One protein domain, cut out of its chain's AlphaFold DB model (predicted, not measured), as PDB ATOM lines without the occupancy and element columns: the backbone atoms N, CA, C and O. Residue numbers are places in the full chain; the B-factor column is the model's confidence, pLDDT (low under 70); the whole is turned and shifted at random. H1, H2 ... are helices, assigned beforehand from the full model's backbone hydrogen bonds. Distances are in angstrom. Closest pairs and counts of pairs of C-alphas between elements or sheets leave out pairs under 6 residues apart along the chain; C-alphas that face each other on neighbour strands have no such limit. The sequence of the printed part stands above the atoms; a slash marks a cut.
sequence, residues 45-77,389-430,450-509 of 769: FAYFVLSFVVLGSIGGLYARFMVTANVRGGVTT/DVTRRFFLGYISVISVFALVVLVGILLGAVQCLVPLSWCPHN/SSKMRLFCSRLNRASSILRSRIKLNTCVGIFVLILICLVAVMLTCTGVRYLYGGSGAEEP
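What this domain is: This is residues 45 to 77, 389 to 430 and 450 to 509 of the 769 residues of a protein of Phtheirospermum japonicum (UniProt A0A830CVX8). Two long helices, H2 and H4, lie side by side and run opposite ways, with H1 crossing H4 on one side of the pair and reaching H2 only near its own first residues. H3 meets the end of H2 at a corner and reaches away from the pair as an arm, with the unnamed stretch 416 to 430 running out along it; residues 72 to 77 stick out free elsewhere. The printed part has 135 residues with four named helices, in the order H1, H2, H3, H4, and no named strand; the class is all helix. The whole is loose, with a radius of gyration of the C-alphas of 19.6 A, and its outline is flat, spanning 61 by 46 by 25 A.

How they stand to each other: H1, residues 45 to 66, and H2, residues 389 to 415, only just touch, with 3 pairs of C-alphas within 8 A; they run opposite ways at a steep tilt of 39 degrees. Their closest C-alphas are those of Ser 51 and Val 408, 7.1 A apart. With residues 55 to 63 alone, H1 touches H4, residues 476 to 501; the closest C-alphas, those of Gly 59 and Cys 494, are 5.6 A apart. H1 and H4 run the same way at a steep tilt of 55 degrees. H2 is the hub, touching three other helices. It touches H4 with 32 pairs of C-alphas within 8 A, the closest those of Gly 397 and Gly 496 at 4.2 A, at a shallow tilt of 26 degrees, opposite ways. With residues 413 to 414 alone, H2 touches H3, residues 450 to 470, at a steep tilt of 66 degrees; the closest C-alphas, those of Leu 414 and Arg 468, are 5.3 A apart. H3 is apart from H1 and from H4. Every O i to N i+4 pair is within hydrogen-bond range in H1, H2 and H4, and 16 of 17 are in H3.

Where its parts are: H1 begins at C-alpha 45, (248.666, 359.957, 302.738), and its first and last C-alphas are 30.6 A apart. H2 measures 38.6 A from C-alpha 389 to C-alpha 415, and H3 30.5 A from C-alpha 450, at (231.103, 379.534, 311.303), to C-alpha 470. H4 measures 37.1 A and ends at C-alpha 501, (231.042, 347.259, 285.863).

The domain as a whole: The two C-alphas farthest apart are those of Asn 430 and Pro 509, at 66.0 A. Residues 78 to 388 are not printed, and C-alphas 77 and 389 are 21.3 A apart across that cut; residues 431 to 449 are not printed either, with 10.8 A between C-alphas 430 and 450. The link from H3 to H4 is tight. The mean pLDDT of the printed part is 78.3, with residues 68 to 77, 419 to 430, 450 to 471 and 473 under 70.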
ATOM      1  N   PHE A  45     248.599 360.108 304.195       81.44
ATOM      2  CA  PHE A  45     248.666 359.957 302.738       81.44
ATOM      3  C   PHE A  45     249.136 358.551 302.353       81.44
ATOM      4  O   PHE A  45     248.488 357.894 301.543       81.44
ATOM      5  N   ALA A  46     250.197 358.054 302.996       84.94
ATOM      6  CA  ALA A  46     250.692 356.695 302.774       84.94
ATOM      7  C   ALA A  46     249.620 355.636 303.085       84.94
ATOM      8  O   ALA A  46     249.467 354.680 302.327       84.94
ATOM      9  N   TYR A  47     248.843 355.831 304.159       90.81
ATOM     10  CA  TYR A  47     247.724 354.957 304.514       90.81
ATOM     11  C   TYR A  47     246.656 354.911 303.417       90.81
ATOM     12  O   TYR A  47     246.308 353.826 302.957       90.81
ATOM     13  N   PHE A  48     246.175 356.068 302.950       90.31
ATOM     14  CA  PHE A  48     245.159 356.105 301.897       90.31
ATOM     15  C   PHE A  48     245.659 355.509 300.579       90.31
ATOM     16  O   PHE A  48     244.914 354.766 299.944       90.31
ATOM     17  N   VAL A  49     246.913 355.773 300.192       91.00
ATOM     18  CA  VAL A  49     247.517 355.165 298.995       91.00
ATOM     19  C   VAL A  49     247.567 353.645 299.136       91.00
ATOM     20  O   VAL A  49     247.117 352.939 298.236       91.00
ATOM     21  N   LEU A  50     248.042 353.124 300.270       92.88
ATOM     22  CA  LEU A  50     248.120 351.680 300.493       92.88
ATOM     23  C   LEU A  50     246.730 351.029 300.495       92.88
ATOM     24  O   LEU A  50     246.530 350.015 299.830       92.88
ATOM     25  N   SER A  51     245.756 351.619 301.193       92.50
ATOM     26  CA  SER A  51     244.373 351.132 301.198       92.50
ATOM     27  C   SER A  51     243.758 351.140 299.799       92.50
ATOM     28  O   SER A  51     243.094 350.172 299.431       92.50
ATOM     29  N   PHE A  52     244.017 352.182 299.003       92.88
ATOM     30  CA  PHE A  52     243.568 352.263 297.616       92.88
ATOM     31  C   PHE A  52     244.203 351.177 296.744       92.88
ATOM     32  O   PHE A  52     243.487 350.507 296.008       92.88
ATOM     33  N   VAL A  53     245.515 350.940 296.854       95.25
ATOM     34  CA  VAL A  53     246.190 349.872 296.098       95.25
ATOM     35  C   VAL A  53     245.650 348.496 296.480       95.25
ATOM     36  O   VAL A  53     245.371 347.689 295.595       95.25
ATOM     37  N   VAL A  54     245.462 348.217 297.772       95.19
ATOM     38  CA  VAL A  54     244.968 346.913 298.244       95.19
ATOM     39  C   VAL A  54     243.529 346.673 297.793       95.19
ATOM     40  O   VAL A  54     243.255 345.676 297.126       95.19
ATOM     41  N   LEU A  55     242.609 347.588 298.110       94.31
ATOM     42  CA  LEU A  55     241.197 347.439 297.746       94.31
ATOM     43  C   LEU A  55     240.998 347.536 296.231       94.31
ATOM     44  O   LEU A  55     240.216 346.774 295.673       94.31
ATOM     45  N   GLY A  56     241.754 348.395 295.547       92.38
ATOM     46  CA  GLY A  56     241.768 348.491 294.089       92.38
ATOM     47  C   GLY A  56     242.260 347.205 293.424       92.38
ATOM     48  O   GLY A  56     241.652 346.756 292.458       92.38
ATOM     49  N   SER A  57     243.290 346.550 293.972       94.44
ATOM     50  CA  SER A  57     243.763 345.248 293.477       94.44
ATOM     51  C   SER A  57     242.727 344.146 293.698       94.44
ATOM     52  O   SER A  57     242.496 343.338 292.804       94.44
ATOM     53  N   ILE A  58     242.062 344.132 294.859       93.69
ATOM     54  CA  ILE A  58     240.963 343.200 295.150       93.69
ATOM     55  C   ILE A  58     239.801 343.432 294.181       93.69
ATOM     56  O   ILE A  58     239.307 342.479 293.584       93.69
ATOM     57  N   GLY A  59     239.399 344.688 293.983       91.19
ATOM     58  CA  GLY A  59     238.355 345.066 293.035       91.19
ATOM     59  C   GLY A  59     238.712 344.702 291.593       91.19
ATOM     60  O   GLY A  59     237.875 344.160 290.882       91.19
ATOM     61  N   GLY A  60     239.962 344.921 291.177       87.62
ATOM     62  CA  GLY A  60     240.461 344.556 289.850       87.62
ATOM     63  C   GLY A  60     240.531 343.042 289.628       87.62
ATOM     64  O   GLY A  60     240.145 342.559 288.566       87.62
ATOM     65  N   LEU A  61     240.958 342.275 290.637       88.31
ATOM     66  CA  LEU A  61     240.907 340.810 290.602       88.31
ATOM     67  C   LEU A  61     239.460 340.317 290.538       88.31
ATOM     68  O   LEU A  61     239.147 339.468 289.709       88.31
ATOM     69  N   TYR A  62     238.570 340.878 291.361       86.88
ATOM     70  CA  TYR A  62     237.147 340.557 291.326       86.88
ATOM     71  C   TYR A  62     236.547 340.844 289.946       86.88
ATOM     72  O   TYR A  62     235.919 339.960 289.377       86.88
ATOM     73  N   ALA A  63     236.800 342.023 289.368       83.56
ATOM     74  CA  ALA A  63     236.348 342.359 288.019       83.56
ATOM     75  C   ALA A  63     236.853 341.339 286.991       83.56
ATOM     76  O   ALA A  63     236.072 340.789 286.228       83.56
ATOM     77  N   ARG A  64     238.147 341.009 287.019       79.88
ATOM     78  CA  ARG A  64     238.751 340.068 286.068       79.88
ATOM     79  C   ARG A  64     238.117 338.671 286.087       79.88
ATOM     80  O   ARG A  64     238.119 338.011 285.054       79.88
ATOM     81  N   PHE A  65     237.653 338.203 287.246       72.31
ATOM     82  CA  PHE A  65     237.126 336.841 287.402       72.31
ATOM     83  C   PHE A  65     235.599 336.756 287.448       72.31
ATOM     84  O   PHE A  65     235.058 335.707 287.118       72.31
ATOM     85  N   MET A  66     234.915 337.816 287.883       74.94
ATOM     86  CA  MET A  66     233.478 337.793 288.190       74.94
ATOM     87  C   MET A  66     232.657 338.758 287.336       74.94
ATOM     88  O   MET A  66     231.435 338.645 287.322       74.94
ATOM     89  N   VAL A  67     233.293 339.716 286.656       71.19
ATOM     90  CA  VAL A  67     232.617 340.585 285.690       71.19
ATOM     91  C   VAL A  67     232.869 340.009 284.305       71.19
ATOM     92  O   VAL A  67     234.013 339.915 283.856       71.19
ATOM     93  N   THR A  68     231.798 339.596 283.635       59.56
ATOM     94  CA  THR A  68     231.857 339.212 282.227       59.56
ATOM     95  C   THR A  68     232.330 340.417 281.421       59.56
ATOM     96  O   THR A  68     231.852 341.538 281.604       59.56
ATOM     97  N   ALA A  69     233.317 340.217 280.546       52.19
ATOM     98  CA  ALA A  69     233.677 341.256 279.594       52.19
ATOM     99  C   ALA A  69     232.422 341.564 278.771       52.19
ATOM    100  O   ALA A  69     231.837 340.640 278.205       52.19
ATOM    101  N   ASN A  70     231.987 342.829 278.738       48.91
ATOM    102  CA  ASN A  70     230.812 343.228 277.971       48.91
ATOM    103  C   ASN A  70     230.940 342.684 276.540       48.91
ATOM    104  O   ASN A  70     231.783 343.126 275.762       48.91
ATOM    105  N   VAL A  71     230.074 341.716 276.217       48.19
ATOM    106  CA  VAL A  71     229.974 340.962 274.950       48.19
ATOM    107  C   VAL A  71     229.857 341.873 273.726       48.19
ATOM    108  O   VAL A  71     230.144 341.497 272.590       48.19
ATOM    109  N   ARG A  72     229.508 343.126 273.976       48.06
ATOM    110  CA  ARG A  72     229.471 344.237 273.042       48.06
ATOM    111  C   ARG A  72     230.869 344.823 272.750       48.06
ATOM    112  O   ARG A  72     231.036 346.033 272.617       48.06
ATOM    113  N   GLY A  73     231.881 343.966 272.606       39.88
ATOM    114  CA  GLY A  73     233.184 344.313 272.033       39.88
ATOM    115  C   GLY A  73     233.036 344.627 270.543       39.88
ATOM    116  O   GLY A  73     233.306 343.780 269.699       39.88
ATOM    117  N   GLY A  74     232.523 345.820 270.242       43.50
ATOM    118  CA  GLY A  74     232.198 346.272 268.888       43.50
ATOM    119  C   GLY A  74     230.817 346.913 268.752       43.50
ATOM    120  O   GLY A  74     230.194 346.740 267.709       43.50
ATOM    121  N   VAL A  75     230.305 347.614 269.780       47.94
ATOM    122  CA  VAL A  75     229.095 348.440 269.616       47.94
ATOM    123  C   VAL A  75     229.332 349.404 268.463       47.94
ATOM    124  O   VAL A  75     230.180 350.292 268.550       47.94
ATOM    125  N   THR A  76     228.589 349.226 267.374       54.19
ATOM    126  CA  THR A  76     228.413 350.286 266.389       54.19
ATOM    127  C   THR A  76     227.942 351.515 267.158       54.19
ATOM    128  O   THR A  76     226.951 351.418 267.874       54.19
ATOM    129  N   THR A  77     228.588 352.673 267.007       62.19
ATOM    130  CA  THR A  77     228.124 353.941 267.617       62.19
ATOM    131  C   THR A  77     226.641 354.232 267.336       62.19
ATOM    132  O   THR A  77     226.009 354.995 268.058       62.19
ATOM    133  N   ASP A 389     217.269 350.624 285.532       89.38
ATOM    134  CA  ASP A 389     218.315 349.717 286.018       89.38
ATOM    135  C   ASP A 389     219.712 350.357 286.038       89.38
ATOM    136  O   ASP A 389     220.359 350.365 287.087       89.38
ATOM    137  N   VAL A 390     220.147 350.977 284.934       89.06
ATOM    138  CA  VAL A 390     221.460 351.648 284.837       89.06
ATOM    139  C   VAL A 390     221.622 352.697 285.937       89.06
ATOM    140  O   VAL A 390     222.603 352.685 286.684       89.06
ATOM    141  N   THR A 391     220.631 353.577 286.099       91.31
ATOM    142  CA  THR A 391     220.632 354.604 287.148       91.31
ATOM    143  C   THR A 391     220.673 353.986 288.548       91.31
ATOM    144  O   THR A 391     221.451 354.423 289.398       91.31
ATOM    145  N   ARG A 392     219.876 352.943 288.805       90.62
ATOM    146  CA  ARG A 392     219.848 352.249 290.099       90.62
ATOM    147  C   ARG A 392     221.197 351.605 290.416       90.62
ATOM    148  O   ARG A 392     221.698 351.779 291.529       90.62
ATOM    149  N   ARG A 393     221.791 350.889 289.458       90.94
ATOM    150  CA  ARG A 393     223.121 350.278 289.588       90.94
ATOM    151  C   ARG A 393     224.181 351.336 289.866       90.94
ATOM    152  O   ARG A 393     224.958 351.176 290.803       90.94
ATOM    153  N   PHE A 394     224.155 352.448 289.137       91.62
ATOM    154  CA  PHE A 394     225.068 353.564 289.360       91.62
ATOM    155  C   PHE A 394     224.983 354.106 290.797       91.62
ATOM    156  O   PHE A 394     226.004 354.198 291.483       91.62
ATOM    157  N   PHE A 395     223.773 354.382 291.299       94.00
ATOM    158  CA  PHE A 395     223.586 354.860 292.672       94.00
ATOM    159  C   PHE A 395     224.044 353.842 293.723       94.00
ATOM    160  O   PHE A 395     224.755 354.212 294.657       94.00
ATOM    161  N   LEU A 396     223.685 352.563 293.574       94.00
ATOM    162  CA  LEU A 396     224.105 351.507 294.504       94.00
ATOM    163  C   LEU A 396     225.625 351.315 294.501       94.00
ATOM    164  O   LEU A 396     226.236 351.199 295.566       94.00
ATOM    165  N   GLY A 397     226.243 351.340 293.322       93.88
ATOM    166  CA  GLY A 397     227.692 351.291 293.164       93.88
ATOM    167  C   GLY A 397     228.384 352.447 293.882       93.88
ATOM    168  O   GLY A 397     229.306 352.224 294.669       93.88
ATOM    169  N   TYR A 398     227.890 353.673 293.695       95.19
ATOM    170  CA  TYR A 398     228.447 354.868 294.329       95.19
ATOM    171  C   TYR A 398     228.269 354.873 295.855       95.19
ATOM    172  O   TYR A 398     229.217 355.166 296.586       95.19
ATOM    173  N   ILE A 399     227.096 354.466 296.359       96.50
ATOM    174  CA  ILE A 399     226.854 354.272 297.799       96.50
ATOM    175  C   ILE A 399     227.846 353.254 298.372       96.50
ATOM    176  O   ILE A 399     228.392 353.471 299.456       96.50
ATOM    177  N   SER A 400     228.131 352.173 297.644       95.88
ATOM    178  CA  SER A 400     229.109 351.166 298.064       95.88
ATOM    179  C   SER A 400     230.521 351.752 298.150       95.88
ATOM    180  O   SER A 400     231.201 351.567 299.157       95.88
ATOM    181  N   VAL A 401     230.943 352.535 297.149       94.19
ATOM    182  CA  VAL A 401     232.254 353.209 297.131       94.19
ATOM    183  C   VAL A 401     232.391 354.222 298.273       94.19
ATOM    184  O   VAL A 401     233.400 354.206 298.980       94.19
ATOM    185  N   ILE A 402     231.374 355.060 298.515       95.44
ATOM    186  CA  ILE A 402     231.363 355.992 299.657       95.44
ATOM    187  C   ILE A 402     231.471 355.223 300.976       95.44
ATOM    188  O   ILE A 402     232.217 355.623 301.872       95.44
ATOM    189  N   SER A 403     230.750 354.108 301.096       96.19
ATOM    190  CA  SER A 403     230.760 353.283 302.305       96.19
ATOM    191  C   SER A 403     232.142 352.668 302.550       96.19
ATOM    192  O   SER A 403     232.636 352.710 303.674       96.19
ATOM    193  N   VAL A 404     232.819 352.180 301.503       96.19
ATOM    194  CA  VAL A 404     234.216 351.714 301.585       96.19
ATOM    195  C   VAL A 404     235.139 352.843 302.034       96.19
ATOM    196  O   VAL A 404     235.936 352.644 302.950       96.19
ATOM    197  N   PHE A 405     235.009 354.039 301.454       94.00
ATOM    198  CA  PHE A 405     235.811 355.197 301.856       94.00
ATOM    199  C   PHE A 405     235.615 355.539 303.341       94.00
ATOM    200  O   PHE A 405     236.594 355.726 304.065       94.00
ATOM    201  N   ALA A 406     234.372 355.538 303.828       93.75
ATOM    202  CA  ALA A 406     234.069 355.765 305.239       93.75
ATOM    203  C   ALA A 406     234.699 354.698 306.157       93.75
ATOM    204  O   ALA A 406     235.239 355.042 307.210       93.75
ATOM    205  N   LEU A 407     234.690 353.420 305.754       93.94
ATOM    206  CA  LEU A 407     235.337 352.335 306.502       93.94
ATOM    207  C   LEU A 407     236.866 352.461 306.506       93.94
ATOM    208  O   LEU A 407     237.487 352.232 307.541       93.94
ATOM    209  N   VAL A 408     237.478 352.877 305.394       93.06
ATOM    210  CA  VAL A 408     238.921 353.168 305.331       93.06
ATOM    211  C   VAL A 408     239.269 354.320 306.276       93.06
ATOM    212  O   VAL A 408     240.186 354.204 307.082       93.06
ATOM    213  N   VAL A 409     238.501 355.412 306.274       89.75
ATOM    214  CA  VAL A 409     238.706 356.514 307.231       89.75
ATOM    215  C   VAL A 409     238.572 356.020 308.677       89.75
ATOM    216  O   VAL A 409     239.419 356.336 309.513       89.75
ATOM    217  N   LEU A 410     237.556 355.203 308.971       88.25
ATOM    218  CA  LEU A 410     237.328 354.617 310.294       88.25
ATOM    219  C   LEU A 410     238.512 353.755 310.761       88.25
ATOM    220  O   LEU A 410     239.011 353.951 311.871       88.25
ATOM    221  N   VAL A 411     238.995 352.838 309.918       88.31
ATOM    222  CA  VAL A 411     240.167 351.998 310.220       88.31
ATOM    223  C   VAL A 411     241.407 352.867 310.415       88.31
ATOM    224  O   VAL A 411     242.148 352.667 311.376       88.31
ATOM    225  N   GLY A 412     241.598 353.886 309.579       86.69
ATOM    226  CA  GLY A 412     242.677 354.854 309.726       86.69
ATOM    227  C   GLY A 412     242.646 355.593 311.070       86.69
ATOM    228  O   GLY A 412     243.694 355.771 311.692       86.69
ATOM    229  N   ILE A 413     241.462 355.979 311.563       84.06
ATOM    230  CA  ILE A 413     241.288 356.627 312.878       84.06
ATOM    231  C   ILE A 413     241.641 355.665 314.017       84.06
ATOM    232  O   ILE A 413     242.331 356.072 314.964       84.06
ATOM    233  N   LEU A 414     241.181 354.411 313.924       82.62
ATOM    234  CA  LEU A 414     241.445 353.360 314.912       82.62
ATOM    235  C   LEU A 414     242.942 353.042 314.999       82.62
ATOM    236  O   LEU A 414     243.491 353.024 316.096       82.62
ATOM    237  N   LEU A 415     243.608 352.877 313.850       81.75
ATOM    238  CA  LEU A 415     245.048 352.598 313.748       81.75
ATOM    239  C   LEU A 415     245.934 353.807 314.077       81.75
ATOM    240  O   LEU A 415     247.146 353.670 314.216       81.75
ATOM    241  N   GLY A 416     245.357 355.004 314.172       75.81
ATOM    242  CA  GLY A 416     246.113 356.233 314.394       75.81
ATOM    243  C   GLY A 416     246.777 356.827 313.155       75.81
ATOM    244  O   GLY A 416     247.403 357.879 313.267       75.81
ATOM    245  N   ALA A 417     246.595 356.205 311.989       80.56
ATOM    246  CA  ALA A 417     247.112 356.672 310.708       80.56
ATOM    247  C   ALA A 417     246.365 357.905 310.179       80.56
ATOM    248  O   ALA A 417     246.970 358.739 309.514       80.56
ATOM    249  N   VAL A 418     245.074 358.040 310.503       78.25
ATOM    250  CA  VAL A 418     244.246 359.207 310.181       78.25
ATOM    251  C   VAL A 418     243.995 359.990 311.462       78.25
ATOM    252  O   VAL A 418     243.380 359.509 312.417       78.25
ATOM    253  N   GLN A 419     244.467 361.229 311.480       68.50
ATOM    254  CA  GLN A 419     244.092 362.198 312.494       68.50
ATOM    255  C   GLN A 419     242.966 363.042 311.903       68.50
ATOM    256  O   GLN A 419     243.209 363.860 311.018       68.50
ATOM    257  N   CYS A 420     241.729 362.842 312.363       57.38
ATOM    258  CA  CYS A 420     240.649 363.795 312.113       57.38
ATOM    259  C   CYS A 420     240.944 365.062 312.918       57.38
ATOM    260  O   CYS A 420     240.385 365.269 313.987       57.38
ATOM    261  N   LEU A 421     241.900 365.858 312.449       55.81
ATOM    262  CA  LEU A 421     242.150 367.207 312.913       55.81
ATOM    263  C   LEU A 421     241.624 368.115 311.818       55.81
ATOM    264  O   LEU A 421     242.356 368.455 310.894       55.81
ATOM    265  N   VAL A 422     240.345 368.483 311.895       52.97
ATOM    266  CA  VAL A 422     239.882 369.615 311.088       52.97
ATOM    267  C   VAL A 422     240.582 370.852 311.653       52.97
ATOM    268  O   VAL A 422     240.347 371.171 312.828       52.97
ATOM    269  N   PRO A 423     241.465 371.531 310.895       52.53
ATOM    270  CA  PRO A 423     242.141 372.713 311.397       52.53
ATOM    271  C   PRO A 423     241.079 373.763 311.714       52.53
ATOM    272  O   PRO A 423     240.325 374.180 310.838       52.53
ATOM    273  N   LEU A 424     241.012 374.222 312.965       52.97
ATOM    274  CA  LEU A 424     240.094 375.300 313.364       52.97
ATOM    275  C   LEU A 424     240.357 376.607 312.582       52.97
ATOM    276  O   LEU A 424     239.513 377.502 312.594       52.97
ATOM    277  N   SER A 425     241.508 376.692 311.899       53.69
ATOM    278  CA  SER A 425     241.933 377.756 310.986       53.69
ATOM    279  C   SER A 425     241.258 377.729 309.608       53.69
ATOM    280  O   SER A 425     241.265 378.751 308.932       53.69
ATOM    281  N   TRP A 426     240.644 376.613 309.191       46.53
ATOM    282  CA  TRP A 426     239.797 376.560 307.987       46.53
ATOM    283  C   TRP A 426     238.429 377.240 308.193       46.53
ATOM    284  O   TRP A 426     237.689 377.442 307.234       46.53
ATOM    285  N   CYS A 427     238.103 377.644 309.428       51.47
ATOM    286  CA  CYS A 427     236.996 378.552 309.725       51.47
ATOM    287  C   CYS A 427     237.543 379.995 309.792       51.47
ATOM    288  O   CYS A 427     238.301 380.292 310.722       51.47
ATOM    289  N   PRO A 428     237.186 380.902 308.861       47.66
ATOM    290  CA  PRO A 428     237.820 382.215 308.758       47.66
ATOM    291  C   PRO A 428     237.639 383.055 310.031       47.66
ATOM    292  O   PRO A 428     236.531 383.210 310.549       47.66
ATOM    293  N   HIS A 429     238.747 383.621 310.520       47.12
ATOM    294  CA  HIS A 429     238.766 384.656 311.553       47.12
ATOM    295  C   HIS A 429     238.810 386.024 310.868       47.12
ATOM    296  O   HIS A 429     239.881 386.532 310.551       47.12
ATOM    297  N   ASN A 430     237.657 386.660 310.663       44.56
ATOM    298  CA  ASN A 430     237.646 388.071 310.278       44.56
ATOM    299  C   ASN A 430     237.807 388.934 311.538       44.56
ATOM    300  O   ASN A 430     236.823 389.339 312.158       44.56
ATOM    301  N   SER A 450     229.718 379.783 310.875       60.03
ATOM    302  CA  SER A 450     231.103 379.534 311.303       60.03
ATOM    303  C   SER A 450     231.194 378.920 312.710       60.03
ATOM    304  O   SER A 450     231.952 377.972 312.927       60.03
ATOM    305  N   SER A 451     230.380 379.383 313.668       61.59
ATOM    306  CA  SER A 451     230.367 378.852 315.039       61.59
ATOM    307  C   SER A 451     229.749 377.452 315.138       61.59
ATOM    308  O   SER A 451     230.309 376.591 315.821       61.59
ATOM    309  N   LYS A 452     228.658 377.175 314.405       68.31
ATOM    310  CA  LYS A 452     228.076 375.824 314.291       68.31
ATOM    311  C   LYS A 452     229.051 374.845 313.635       68.31
ATOM    312  O   LYS A 452     229.215 373.733 314.138       68.31
ATOM    313  N   MET A 453     229.755 375.279 312.587       61.75
ATOM    314  CA  MET A 453     230.797 374.483 311.932       61.75
ATOM    315  C   MET A 453     231.966 374.201 312.888       61.75
ATOM    316  O   MET A 453     232.412 373.065 313.006       61.75
ATOM    317  N   ARG A 454     232.412 375.197 313.666       65.31
ATOM    318  CA  ARG A 454     233.484 375.034 314.663       65.31
ATOM    319  C   ARG A 454     233.103 374.053 315.780       65.31
ATOM    320  O   ARG A 454     233.919 373.216 316.173       65.31
ATOM    321  N   LEU A 455     231.863 374.123 316.273       67.94
ATOM    322  CA  LEU A 455     231.338 373.195 317.280       67.94
ATOM    323  C   LEU A 455     231.247 371.764 316.727       67.94
ATOM    324  O   LEU A 455     231.589 370.811 317.425       67.94
ATOM    325  N   PHE A 456     230.834 371.621 315.468       67.62
ATOM    326  CA  PHE A 456     230.806 370.346 314.756       67.62
ATOM    327  C   PHE A 456     232.216 369.751 314.599       67.62
ATOM    328  O   PHE A 456     232.431 368.609 315.000       67.62
ATOM    329  N   CYS A 457     233.201 370.539 314.153       63.34
ATOM    330  CA  CYS A 457     234.602 370.118 314.047       63.34
ATOM    331  C   CYS A 457     235.194 369.688 315.401       63.34
ATOM    332  O   CYS A 457     235.856 368.659 315.491       63.34
ATOM    333  N   SER A 458     234.910 370.426 316.482       65.00
ATOM    334  CA  SER A 458     235.348 370.061 317.840       65.00
ATOM    335  C   SER A 458     234.719 368.746 318.323       65.00
ATOM    336  O   SER A 458     235.409 367.877 318.864       65.00
ATOM    337  N   ARG A 459     233.417 368.546 318.068       68.88
ATOM    338  CA  ARG A 459     232.716 367.285 318.366       68.88
ATOM    339  C   ARG A 459     233.301 366.111 317.575       68.88
ATOM    340  O   ARG A 459     233.475 365.038 318.148       68.88
ATOM    341  N   LEU A 460     233.657 366.325 316.309       65.19
ATOM    342  CA  LEU A 460     234.261 365.315 315.437       65.19
ATOM    343  C   LEU A 460     235.669 364.912 315.912       65.19
ATOM    344  O   LEU A 460     235.959 363.725 316.069       65.19
ATOM    345  N   ASN A 461     236.506 365.901 316.247       66.94
ATOM    346  CA  ASN A 461     237.839 365.674 316.812       66.94
ATOM    347  C   ASN A 461     237.742 364.888 318.141       66.94
ATOM    348  O   ASN A 461     238.471 363.915 318.341       66.94
ATOM    349  N   ARG A 462     236.789 365.231 319.027       67.88
ATOM    350  CA  ARG A 462     236.561 364.523 320.305       67.88
ATOM    351  C   ARG A 462     236.064 363.085 320.109       67.88
ATOM    352  O   ARG A 462     236.526 362.186 320.809       67.88
ATOM    353  N   ALA A 463     235.168 362.852 319.150       65.12
ATOM    354  CA  ALA A 463     234.650 361.520 318.835       65.12
ATOM    355  C   ALA A 463     235.758 360.557 318.370       65.12
ATOM    356  O   ALA A 463     235.790 359.410 318.812       65.12
ATOM    357  N   SER A 464     236.707 361.034 317.556       64.88
ATOM    358  CA  SER A 464     237.833 360.221 317.065       64.88
ATOM    359  C   SER A 464     238.739 359.699 318.193       64.88
ATOM    360  O   SER A 464     239.160 358.542 318.178       64.88
ATOM    361  N   SER A 465     238.970 360.526 319.218       66.12
ATOM    362  CA  SER A 465     239.770 360.171 320.396       66.12
ATOM    363  C   SER A 465     239.034 359.179 321.310       66.12
ATOM    364  O   SER A 465     239.614 358.185 321.747       66.12
ATOM    365  N   ILE A 466     237.726 359.384 321.521       67.62
ATOM    366  CA  ILE A 466     236.869 358.475 322.308       67.62
ATOM    367  C   ILE A 466     236.776 357.091 321.652       67.62
ATOM    368  O   ILE A 466     236.794 356.064 322.330       67.62
ATOM    369  N   LEU A 467     236.671 357.044 320.325       65.81
ATOM    370  CA  LEU A 467     236.568 355.785 319.600       65.81
ATOM    371  C   LEU A 467     237.857 354.959 319.722       65.81
ATOM    372  O   LEU A 467     237.800 353.762 320.008       65.81
ATOM    373  N   ARG A 468     239.016 355.621 319.607       68.12
ATOM    374  CA  ARG A 468     240.333 355.004 319.815       68.12
ATOM    375  C   ARG A 468     240.527 354.507 321.252       68.12
ATOM    376  O   ARG A 468     241.169 353.483 321.456       68.12
ATOM    377  N   SER A 469     239.960 355.187 322.254       65.19
ATOM    378  CA  SER A 469     240.072 354.749 323.652       65.19
ATOM    379  C   SER A 469     239.177 353.551 323.986       65.19
ATOM    380  O   SER A 469     239.508 352.782 324.888       65.19
ATOM    381  N   ARG A 470     238.042 353.386 323.287       65.25
ATOM    382  CA  ARG A 470     237.101 352.272 323.509       65.25
ATOM    383  C   ARG A 470     237.512 350.970 322.821       65.25
ATOM    384  O   ARG A 470     237.218 349.905 323.356       65.25
ATOM    385  N   ILE A 471     238.189 351.036 321.676       67.25
ATOM    386  CA  ILE A 471     238.617 349.852 320.916       67.25
ATOM    387  C   ILE A 471     240.138 349.723 321.016       67.25
ATOM    388  O   ILE A 471     240.886 350.343 320.264       67.25
ATOM    389  N   LYS A 472     240.610 348.901 321.957       70.94
ATOM    390  CA  LYS A 472     242.040 348.590 322.089       70.94
ATOM    391  C   LYS A 472     242.432 347.518 321.070       70.94
ATOM    392  O   LYS A 472     242.065 346.355 321.224       70.94
ATOM    393  N   LEU A 473     243.225 347.896 320.071       67.56
ATOM    394  CA  LEU A 473     243.697 347.014 318.989       67.56
ATOM    395  C   LEU A 473     244.554 345.825 319.460       67.56
ATOM    396  O   LEU A 473     244.684 344.851 318.734       67.56
ATOM    397  N   ASN A 474     245.076 345.866 320.687       72.19
ATOM    398  CA  ASN A 474     245.877 344.782 321.268       72.19
ATOM    399  C   ASN A 474     245.015 343.707 321.959       72.19
ATOM    400  O   ASN A 474     245.545 342.786 322.573       72.19
ATOM    401  N   THR A 475     243.686 343.844 321.916       82.06
ATOM    402  CA  THR A 475     242.742 342.867 322.476       82.06
ATOM    403  C   THR A 475     242.178 341.983 321.370       82.06
ATOM    404  O   THR A 475     241.975 342.447 320.248       82.06
ATOM    405  N   CYS A 476     241.848 340.729 321.697       80.31
ATOM    406  CA  CYS A 476     241.194 339.807 320.762       80.31
ATOM    407  C   CYS A 476     239.917 340.421 320.148       80.31
ATOM    408  O   CYS A 476     239.695 340.333 318.944       80.31
ATOM    409  N   VAL A 477     239.138 341.153 320.955       82.06
ATOM    410  CA  VAL A 477     237.930 341.867 320.510       82.06
ATOM    411  C   VAL A 477     238.262 342.981 319.510       82.06
ATOM    412  O   VAL A 477     237.604 343.093 318.481       82.06
ATOM    413  N   GLY A 478     239.296 343.788 319.768       80.56
ATOM    414  CA  GLY A 478     239.731 344.845 318.847       80.56
ATOM    415  C   GLY A 478     240.237 344.304 317.507       80.56
ATOM    416  O   GLY A 478     239.910 344.866 316.462       80.56
ATOM    417  N   ILE A 479     240.970 343.186 317.529       82.44
ATOM    418  CA  ILE A 479     241.428 342.484 316.321       82.44
ATOM    419  C   ILE A 479     240.231 341.935 315.537       82.44
ATOM    420  O   ILE A 479     240.137 342.155 314.331       82.44
ATOM    421  N   PHE A 480     239.281 341.280 316.215       86.50
ATOM    422  CA  PHE A 480     238.070 340.750 315.588       86.50
ATOM    423  C   PHE A 480     237.242 341.848 314.904       86.50
ATOM    424  O   PHE A 480     236.836 341.692 313.754       86.50
ATOM    425  N   VAL A 481     237.045 342.991 315.571       86.25
ATOM    426  CA  VAL A 481     236.333 344.146 314.998       86.25
ATOM    427  C   VAL A 481     237.045 344.677 313.751       86.25
ATOM    428  O   VAL A 481     236.387 344.982 312.758       86.25
ATOM    429  N   LEU A 482     238.380 344.754 313.759       86.25
ATOM    430  CA  LEU A 482     239.144 345.213 312.598       86.25
ATOM    431  C   LEU A 482     239.046 344.234 311.419       86.25
ATOM    432  O   LEU A 482     238.852 344.676 310.286       86.25
ATOM    433  N   ILE A 483     239.117 342.924 311.678       89.19
ATOM    434  CA  ILE A 483     238.910 341.886 310.656       89.19
ATOM    435  C   ILE A 483     237.511 342.012 310.053       89.19
ATOM    436  O   ILE A 483     237.379 342.029 308.832       89.19
ATOM    437  N   LEU A 484     236.475 342.164 310.883       92.38
ATOM    438  CA  LEU A 484     235.100 342.323 310.413       92.38
ATOM    439  C   LEU A 484     234.944 343.565 309.525       92.38
ATOM    440  O   LEU A 484     234.376 343.466 308.441       92.38
ATOM    441  N   ILE A 485     235.491 344.716 309.933       91.88
ATOM    442  CA  ILE A 485     235.463 345.943 309.121       91.88
ATOM    443  C   ILE A 485     236.187 345.734 307.783       91.88
ATOM    444  O   ILE A 485     235.677 346.156 306.745       91.88
ATOM    445  N   CYS A 486     237.338 345.056 307.784       90.88
ATOM    446  CA  CYS A 486     238.074 344.748 306.557       90.88
ATOM    447  C   CYS A 486     237.281 343.812 305.633       90.88
ATOM    448  O   CYS A 486     237.212 344.068 304.433       90.88
ATOM    449  N   LEU A 487     236.640 342.770 306.175       94.31
ATOM    450  CA  LEU A 487     235.777 341.868 305.407       94.31
ATOM    451  C   LEU A 487     234.592 342.618 304.793       94.31
ATOM    452  O   LEU A 487     234.303 342.442 303.611       94.31
ATOM    453  N   VAL A 488     233.945 343.504 305.555       96.00
ATOM    454  CA  VAL A 488     232.859 344.351 305.042       96.00
ATOM    455  C   VAL A 488     233.371 345.295 303.950       96.00
ATOM    456  O   VAL A 488     232.722 345.425 302.915       96.00
ATOM    457  N   ALA A 489     234.549 345.905 304.116       95.12
ATOM    458  CA  ALA A 489     235.152 346.762 303.095       95.12
ATOM    459  C   ALA A 489     235.473 345.989 301.803       95.12
ATOM    460  O   ALA A 489     235.206 346.493 300.713       95.12
ATOM    461  N   VAL A 490     235.977 344.754 301.906       95.19
ATOM    462  CA  VAL A 490     236.187 343.859 300.754       95.19
ATOM    463  C   VAL A 490     234.858 343.541 300.069       95.19
ATOM    464  O   VAL A 490     234.736 343.730 298.861       95.19
ATOM    465  N   MET A 491     233.838 343.137 300.830       95.25
ATOM    466  CA  MET A 491     232.512 342.818 300.289       95.25
ATOM    467  C   MET A 491     231.870 344.016 299.583       95.25
ATOM    468  O   MET A 491     231.348 343.868 298.477       95.25
ATOM    469  N   LEU A 492     231.941 345.211 300.174       96.06
ATOM    470  CA  LEU A 492     231.445 346.447 299.564       96.06
ATOM    471  C   LEU A 492     232.283 346.877 298.354       96.06
ATOM    472  O   LEU A 492     231.734 347.409 297.394       96.06
ATOM    473  N   THR A 493     233.589 346.612 298.347       95.19
ATOM    474  CA  THR A 493     234.437 346.864 297.170       95.19
ATOM    475  C   THR A 493     233.998 345.983 296.004       95.19
ATOM    476  O   THR A 493     233.707 346.499 294.928       95.19
ATOM    477  N   CYS A 494     233.847 344.675 296.229       93.88
ATOM    478  CA  CYS A 494     233.343 343.746 295.215       93.88
ATOM    479  C   CYS A 494     231.924 344.120 294.758       93.88
ATOM    480  O   CYS A 494     231.633 344.106 293.566       93.88
ATOM    481  N   THR A 495     231.052 344.518 295.689       92.19
ATOM    482  CA  THR A 495     229.681 344.968 295.389       92.19
ATOM    483  C   THR A 495     229.671 346.244 294.545       92.19
ATOM    484  O   THR A 495     228.930 346.330 293.569       92.19
ATOM    485  N   GLY A 496     230.525 347.217 294.874       92.31
ATOM    486  CA  GLY A 496     230.681 348.454 294.110       92.31
ATOM    487  C   GLY A 496     231.172 348.178 292.693       92.31
ATOM    488  O   GLY A 496     230.575 348.658 291.736       92.31
ATOM    489  N   VAL A 497     232.197 347.330 292.551       90.88
ATOM    490  CA  VAL A 497     232.698 346.891 291.240       90.88
ATOM    491  C   VAL A 497     231.609 346.172 290.445       90.88
ATOM    492  O   VAL A 497     231.414 346.478 289.274       90.88
ATOM    493  N   ARG A 498     230.852 345.263 291.070       89.00
ATOM    494  CA  ARG A 498     229.750 344.550 290.414       89.00
ATOM    495  C   ARG A 498     228.675 345.499 289.892       89.00
ATOM    496  O   ARG A 498     228.253 345.345 288.757       89.00
ATOM    497  N   TYR A 499     228.223 346.466 290.686       90.12
ATOM    498  CA  TYR A 499     227.181 347.388 290.230       90.12
ATOM    499  C   TYR A 499     227.676 348.365 289.158       90.12
ATOM    500  O   TYR A 499     226.931 348.674 288.231       90.12
ATOM    501  N   LEU A 500     228.924 348.830 289.261       87.75
ATOM    502  CA  LEU A 500     229.490 349.798 288.319       87.75
ATOM    503  C   LEU A 500     229.942 349.159 286.998       87.75
ATOM    504  O   LEU A 500     229.844 349.807 285.963       87.75
ATOM    505  N   TYR A 501     230.418 347.910 287.024       84.25
ATOM    506  CA  TYR A 501     231.042 347.259 285.863       84.25
ATOM    507  C   TYR A 501     230.407 345.919 285.459       84.25
ATOM    508  O   TYR A 501     230.660 345.454 284.357       84.25
ATOM    509  N   GLY A 502     229.594 345.287 286.311       74.44
ATOM    510  CA  GLY A 502     229.054 343.929 286.118       74.44
ATOM    511  C   GLY A 502     227.781 343.810 285.274       74.44
ATOM    512  O   GLY A 502     227.193 342.730 285.239       74.44
ATOM    513  N   GLY A 503     227.333 344.896 284.637       79.44
ATOM    514  CA  GLY A 503     226.111 344.919 283.824       79.44
ATOM    515  C   GLY A 503     224.834 344.607 284.618       79.44
ATOM    516  O   GLY A 503     224.775 344.777 285.839       79.44
ATOM    517  N   SER A 504     223.801 344.144 283.915       76.25
ATOM    518  CA  SER A 504     222.504 343.747 284.489       76.25
ATOM    519  C   SER A 504     222.530 342.406 285.235       76.25
ATOM    520  O   SER A 504     221.568 342.047 285.914       76.25
ATOM    521  N   GLY A 505     223.620 341.642 285.105       76.00
ATOM    522  CA  GLY A 505     223.704 340.257 285.567       76.00
ATOM    523  C   GLY A 505     222.956 339.250 284.687       76.00
ATOM    524  O   GLY A 505     222.911 338.079 285.054       76.00
ATOM    525  N   ALA A 506     222.385 339.681 283.556       78.69
ATOM    526  CA  ALA A 506     221.859 338.784 282.535       78.69
ATOM    527  C   ALA A 506     223.001 338.252 281.654       78.69
ATOM    528  O   ALA A 506     223.779 339.027 281.097       78.69
ATOM    529  N   GLU A 507     223.088 336.934 281.496       80.62
ATOM    530  CA  GLU A 507     224.055 336.293 280.597       80.62
ATOM    531  C   GLU A 507     223.431 336.156 279.199       80.62
ATOM    532  O   GLU A 507     222.782 335.159 278.875       80.62
ATOM    533  N   GLU A 508     223.562 337.205 278.382       81.81
ATOM    534  CA  GLU A 508     222.954 337.273 277.049       81.81
ATOM    535  C   GLU A 508     223.521 336.218 276.075       81.81
ATOM    536  O   GLU A 508     224.728 335.968 276.052       81.81
ATOM    537  N   PRO A 509     222.676 335.627 275.211       89.94
ATOM    538  CA  PRO A 509     223.143 334.727 274.165       89.94
ATOM    539  C   PRO A 509     223.847 335.500 273.041       89.94
ATOM    540  O   PRO A 509     223.466 336.622 272.698       89.94
TER     541      PRO A 509